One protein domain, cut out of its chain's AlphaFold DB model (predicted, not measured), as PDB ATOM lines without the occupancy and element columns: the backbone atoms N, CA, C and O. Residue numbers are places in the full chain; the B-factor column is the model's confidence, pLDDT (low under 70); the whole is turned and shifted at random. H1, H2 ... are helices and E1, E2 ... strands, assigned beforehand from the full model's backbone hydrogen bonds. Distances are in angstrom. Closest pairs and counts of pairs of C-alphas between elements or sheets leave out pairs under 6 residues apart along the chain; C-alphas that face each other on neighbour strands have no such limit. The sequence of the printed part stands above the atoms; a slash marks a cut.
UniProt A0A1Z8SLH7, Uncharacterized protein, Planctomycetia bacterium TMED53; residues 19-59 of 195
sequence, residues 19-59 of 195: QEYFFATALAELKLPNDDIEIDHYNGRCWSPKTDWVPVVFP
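Overview. This is residues 19 to 59 of the 195 residues of an uncharacterized protein of Planctomycetia bacterium TMED53 (UniProt A0A1Z8SLH7). Picture a small sheet of three short strands, wound as two successive hairpins, with one helix packed slantwise over one of its faces and the other face bare of any named helix. The stretch after the helix, residues 30 to 37, folds back to the sheet, and the last residues, 56 to 59, run from the sheet back to the side of the helix. The printed part has 41 residues, with one named helix and three named strands in the order H1, E1, E2, E3; the sheet's order is E1, E2, E3, antiparallel throughout, and the class is mixed, helices and strands. The whole is compact, with a radius of gyration of the C-alphas of 8.8 A and spans of 27 by 18 by 13 A.

Arrangement. Start at residues 19 to 29, helix H1, in which every O i to N i+4 pair is within hydrogen-bond range. Go on to E1, residues 38 to 40, E2, residues 45 to 48, and E3, residues 52 to 55, which form a meander, each strand the antiparallel neighbour of the one before. H1 is on this sheet at a height over the sheet of 10.1 A, two layers with the helix on one face. It lies over E2, where 6 of its C-alphas fall, and only just over E1, where 3 fall. On the local plane its line and that of E2 stand at 40 degrees, slantwise to the strands. The closest C-alphas of H1 and E2 are those of Phe 23 and Cys 46, 7.0 A apart; of H1 and E1, those of Glu 20 and Ile 39, 6.5 A apart. In the hairpin E1 and E2, at 169 degrees between their directions, look for N 40 and O 45, within hydrogen-bond range at 2.9 A. In the hairpin E2 and E3, at 151 degrees, N 46 and O 54 are within range at 2.8 A. E2 is the inner strand, and E1 and E3 are the edge strands.

Along the chain. Find C-alpha 19 at (-8.357, 15.104, -43.568); from there H1 runs 15.4 A to C-alpha 29 at (-15.484, 28.306, -40.259). E1 covers 6.8 A from Glu 38 to Asp 40, and E2 covers 10.5 A from Arg 45 to Ser 48. E3 runs 10.1 A from Asp 52 to C-alpha 55 at (-17.503, 11.699, -45.252).

Size, cuts and confidence. The two C-alphas farthest apart are those of Lys 31 and Tyr 42, at 27.1 A. The printed part has no cut. The link from H1 to E1 is short, and those from E1 to E2 and from E2 to E3 are tight. In the B-factor column you will find a mean pLDDT of 97.1 for the printed part of this model, and no printed residue is under 70.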
ATOM      1  N   GLN A  19      -6.942  15.290 -43.870       95.62
ATOM      2  CA  GLN A  19      -8.357  15.104 -43.568       95.62
ATOM      3  C   GLN A  19      -8.711  15.782 -42.249       95.62
ATOM      4  O   GLN A  19      -9.664  16.548 -42.183       95.62
ATOM      5  N   GLU A  20      -7.877  15.576 -41.228       96.56
ATOM      6  CA  GLU A  20      -7.990  16.240 -39.931       96.56
ATOM      7  C   GLU A  20      -7.877  17.763 -40.070       96.56
ATOM      8  O   GLU A  20      -8.694  18.498 -39.522       96.56
ATOM      9  N   TYR A  21      -6.897  18.248 -40.843       96.12
ATOM     10  CA  TYR A  21      -6.720  19.682 -41.096       96.12
ATOM     11  C   TYR A  21      -7.948  20.305 -41.771       96.12
ATOM     12  O   TYR A  21      -8.417  21.361 -41.339       96.12
ATOM     13  N   PHE A  22      -8.466  19.674 -42.823       97.44
ATOM     14  CA  PHE A  22      -9.635  20.150 -43.550       97.44
ATOM     15  C   PHE A  22     -10.888  20.115 -42.683       97.44
ATOM     16  O   PHE A  22     -11.559  21.135 -42.560       97.44
ATOM     17  N   PHE A  23     -11.147  19.009 -41.993       98.25
ATOM     18  CA  PHE A  23     -12.319  18.892 -41.140       98.25
ATOM     19  C   PHE A  23     -12.301  19.898 -39.980       98.25
ATOM     20  O   PHE A  23     -13.261  20.645 -39.794       98.25
ATOM     21  N   ALA A  24     -11.176  20.024 -39.268       97.69
ATOM     22  CA  ALA A  24     -11.028  21.009 -38.194       97.69
ATOM     23  C   ALA A  24     -11.177  22.456 -38.692       97.69
ATOM     24  O   ALA A  24     -11.700  23.313 -37.974       97.69
ATOM     25  N   THR A  25     -10.717  22.737 -39.917       97.25
ATOM     26  CA  THR A  25     -10.879  24.052 -40.551       97.25
ATOM     27  C   THR A  25     -12.343  24.315 -40.903       97.25
ATOM     28  O   THR A  25     -12.838  25.393 -40.590       97.25
ATOM     29  N   ALA A  26     -13.047  23.342 -41.486       98.12
ATOM     30  CA  ALA A  26     -14.463  23.468 -41.829       98.12
ATOM     31  C   ALA A  26     -15.342  23.686 -40.581       98.12
ATOM     32  O   ALA A  26     -16.211  24.554 -40.580       98.12
ATOM     33  N   LEU A  27     -15.066  22.970 -39.483       98.12
ATOM     34  CA  LEU A  27     -15.728  23.199 -38.191       98.12
ATOM     35  C   LEU A  27     -15.468  24.619 -37.662       98.12
ATOM     36  O   LEU A  27     -16.398  25.299 -37.228       98.12
ATOM     37  N   ALA A  28     -14.221  25.095 -37.744       97.25
ATOM     38  CA  ALA A  28     -13.858  26.437 -37.289       97.25
ATOM     39  C   ALA A  28     -14.560  27.548 -38.089       97.25
ATOM     40  O   ALA A  28     -14.966  28.551 -37.505       97.25
ATOM     41  N   GLU A  29     -14.735  27.372 -39.402       97.25
ATOM     42  CA  GLU A  29     -15.484  28.306 -40.259       97.25
ATOM     43  C   GLU A  29     -16.955  28.435 -39.826       97.25
ATOM     44  O   GLU A  29     -17.538  29.512 -39.941       97.25
ATOM     45  N   LEU A  30     -17.528  27.370 -39.255       97.00
ATOM     46  CA  LEU A  30     -18.872  27.351 -38.669       97.00
ATOM     47  C   LEU A  30     -18.905  27.725 -37.178       97.00
ATOM     48  O   LEU A  30     -19.961  27.669 -36.554       97.00
ATOM     49  N   LYS A  31     -17.764  28.106 -36.588       97.00
ATOM     50  CA  LYS A  31     -17.615  28.363 -35.143       97.00
ATOM     51  C   LYS A  31     -18.017  27.160 -34.272       97.00
ATOM     52  O   LYS A  31     -18.457  27.335 -33.135       97.00
ATOM     53  N   LEU A  32     -17.856  25.944 -34.793       96.19
ATOM     54  CA  LEU A  32     -18.066  24.704 -34.052       96.19
ATOM     55  C   LEU A  32     -16.769  24.272 -33.340       96.19
ATOM     56  O   LEU A  32     -15.675  24.558 -33.839       96.19
ATOM     57  N   PRO A  33     -16.865  23.572 -32.192       95.19
ATOM     58  CA  PRO A  33     -15.707  22.966 -31.537       95.19
ATOM     59  C   PRO A  33     -14.963  22.004 -32.471       95.19
ATOM     60  O   PRO A  33     -15.584  21.305 -33.272       95.19
ATOM     61  N   ASN A  34     -13.633  21.976 -32.370       94.19
ATOM     62  CA  ASN A  34     -12.750  21.130 -33.184       94.19
ATOM     63  C   ASN A  34     -11.581  20.531 -32.383       94.19
ATOM     64  O   ASN A  34     -10.578  20.106 -32.956       94.19
ATOM     65  N   ASP A  35     -11.701  20.548 -31.060       91.38
ATOM     66  CA  ASP A  35     -10.779  19.968 -30.088       91.38
ATOM     67  C   ASP A  35     -11.029  18.471 -29.856       91.38
ATOM     68  O   ASP A  35     -10.089  17.752 -29.515       91.38
ATOM     69  N   ASP A  36     -12.254  18.011 -30.112       94.62
ATOM     70  CA  ASP A  36     -12.669  16.609 -30.048       94.62
ATOM     71  C   ASP A  36     -13.153  16.126 -31.425       94.62
ATOM     72  O   ASP A  36     -14.306  16.336 -31.816       94.62
ATOM     73  N   ILE A  37     -12.225  15.559 -32.206       96.94
ATOM     74  CA  ILE A  37     -12.483  15.013 -33.544       96.94
ATOM     75  C   ILE A  37     -11.825  13.644 -33.719       96.94
ATOM     76  O   ILE A  37     -10.689  13.421 -33.289       96.94
ATOM     77  N   GLU A  38     -12.501  12.756 -34.444       97.62
ATOM     78  CA  GLU A  38     -11.955  11.466 -34.864       97.62
ATOM     79  C   GLU A  38     -11.875  11.375 -36.388       97.62
ATOM     80  O   GLU A  38     -12.683  11.951 -37.117       97.62
ATOM     81  N   ILE A  39     -10.855  10.668 -36.877       97.88
ATOM     82  CA  ILE A  39     -10.568  10.539 -38.305       97.88
ATOM     83  C   ILE A  39     -10.366   9.066 -38.637       97.88
ATOM     84  O   ILE A  39      -9.359   8.466 -38.255       97.88
ATOM     85  N   ASP A  40     -11.289   8.520 -39.419       97.62
ATOM     86  CA  ASP A  40     -11.125   7.247 -40.106       97.62
ATOM     87  C   ASP A  40     -10.577   7.536 -41.505       97.62
ATOM     88  O   ASP A  40     -11.311   7.838 -42.449       97.62
ATOM     89  N   HIS A  41      -9.247   7.520 -41.613       96.19
ATOM     90  CA  HIS A  41      -8.585   7.898 -42.856       96.19
ATOM     91  C   HIS A  41      -8.802   6.873 -43.968       96.19
ATOM     92  O   HIS A  41      -8.960   7.255 -45.123       96.19
ATOM     93  N   TYR A  42      -8.849   5.583 -43.632       96.75
ATOM     94  CA  TYR A  42      -8.996   4.533 -44.634       96.75
ATOM     95  C   TYR A  42     -10.365   4.607 -45.311       96.75
ATOM     96  O   TYR A  42     -10.435   4.611 -46.536       96.75
ATOM     97  N   ASN A  43     -11.433   4.787 -44.531       97.56
ATOM     98  CA  ASN A  43     -12.791   4.905 -45.069       97.56
ATOM     99  C   ASN A  43     -13.188   6.348 -45.423       97.56
ATOM    100  O   ASN A  43     -14.334   6.597 -45.779       97.56
ATOM    101  N   GLY A  44     -12.270   7.312 -45.288       97.19
ATOM    102  CA  GLY A  44     -12.526   8.712 -45.622       97.19
ATOM    103  C   GLY A  44     -13.663   9.325 -44.807       97.19
ATOM    104  O   GLY A  44     -14.485  10.039 -45.368       97.19
ATOM    105  N   ARG A  45     -13.728   9.042 -43.498       98.25
ATOM    106  CA  ARG A  45     -14.765   9.576 -42.599       98.25
ATOM    107  C   ARG A  45     -14.187  10.431 -41.479       98.25
ATOM    108  O   ARG A  45     -13.099  10.168 -40.966       98.25
ATOM    109  N   CYS A  46     -14.935  11.449 -41.099       98.38
ATOM    110  CA  CYS A  46     -14.627  12.388 -40.035       98.38
ATOM    111  C   CYS A  46     -15.757  12.357 -39.009       98.38
ATOM    112  O   CYS A  46     -16.915  12.236 -39.393       98.38
ATOM    113  N   TRP A  47     -15.432  12.505 -37.731       98.44
ATOM    114  CA  TRP A  47     -16.427  12.568 -36.669       98.44
ATOM    115  C   TRP A  47     -16.168  13.734 -35.730       98.44
ATOM    116  O   TRP A  47     -15.020  14.012 -35.377       98.44
ATOM    117  N   SER A  48     -17.242  14.389 -35.299       97.94
ATOM    118  CA  SER A  48     -17.249  15.275 -34.133       97.94
ATOM    119  C   SER A  48     -18.590  15.172 -33.401       97.94
ATOM    120  O   SER A  48     -19.598  14.838 -34.033       97.94
ATOM    121  N   PRO A  49     -18.682  15.598 -32.126       97.38
ATOM    122  CA  PRO A  49     -19.951  15.626 -31.394       97.38
ATOM    123  C   PRO A  49     -21.062  16.458 -32.058       97.38
ATOM    124  O   PRO A  49     -22.225  16.363 -31.669       97.38
ATOM    125  N   LYS A  50     -20.718  17.337 -33.010       97.06
ATOM    126  CA  LYS A  50     -21.669  18.210 -33.720       97.06
ATOM    127  C   LYS A  50     -22.110  17.676 -35.074       97.06
ATOM    128  O   LYS A  50     -23.135  18.127 -35.568       97.06
ATOM    129  N   THR A  51     -21.332  16.781 -35.670       96.81
ATOM    130  CA  THR A  51     -21.556  16.285 -37.037       96.81
ATOM    131  C   THR A  51     -21.931  14.809 -37.074       96.81
ATOM    132  O   THR A  51     -22.507  14.376 -38.066       96.81
ATOM    133  N   ASP A  52     -21.638  14.059 -36.004       97.25
ATOM    134  CA  ASP A  52     -21.524  12.599 -36.058       97.25
ATOM    135  C   ASP A  52     -20.557  12.167 -37.186       97.25
ATOM    136  O   ASP A  52     -19.703  12.951 -37.604       97.25
ATOM    137  N   TRP A  53     -20.615  10.918 -37.650       98.12
ATOM    138  CA  TRP A  53     -19.781  10.451 -38.754       98.12
ATOM    139  C   TRP A  53     -20.260  11.025 -40.088       98.12
ATOM    140  O   TRP A  53     -21.337  10.691 -40.581       98.12
ATOM    141  N   VAL A  54     -19.400  11.820 -40.716       98.31
ATOM    142  CA  VAL A  54     -19.575  12.359 -42.068       98.31
ATOM    143  C   VAL A  54     -18.433  11.899 -42.981       98.31
ATOM    144  O   VAL A  54     -17.361  11.535 -42.487       98.31
ATOM    145  N   PRO A  55     -18.609  11.897 -44.316       98.00
ATOM    146  CA  PRO A  55     -17.503  11.699 -45.252       98.00
ATOM    147  C   PRO A  55     -16.407  12.763 -45.095       98.00
ATOM    148  O   PRO A  55     -16.544  13.730 -44.348       98.00
ATOM    149  N   VAL A  56     -15.307  12.612 -45.831       97.50
ATOM    150  CA  VAL A  56     -14.244  13.618 -45.893       97.50
ATOM    151  C   VAL A  56     -14.829  14.981 -46.257       97.50
ATOM    152  O   VAL A  56     -15.566  15.118 -47.230       97.50
ATOM    153  N   VAL A  57     -14.491  15.990 -45.459       98.38
ATOM    154  CA  VAL A  57     -15.027  17.349 -45.573       98.38
ATOM    155  C   VAL A  57     -13.946  18.290 -46.075       98.38
ATOM    156  O   VAL A  57     -12.822  18.259 -45.574       98.38
ATOM    157  N   PHE A  58     -14.310  19.180 -46.996       98.25
ATOM    158  CA  PHE A  58     -13.474  20.282 -47.459       98.25
ATOM    159  C   PHE A  58     -13.943  21.620 -46.859       98.25
ATOM    160  O   PHE A  58     -15.149  21.854 -46.749       98.25
ATOM    161  N   PRO A  59     -13.017  22.519 -46.467       97.69
ATOM    162  CA  PRO A  59     -13.363  23.847 -45.969       97.69
ATOM    163  C   PRO A  59     -13.960  24.737 -47.059       97.69
ATOM    164  O   PRO A  59     -13.509  24.716 -48.209       97.69
TER     165      PRO A  59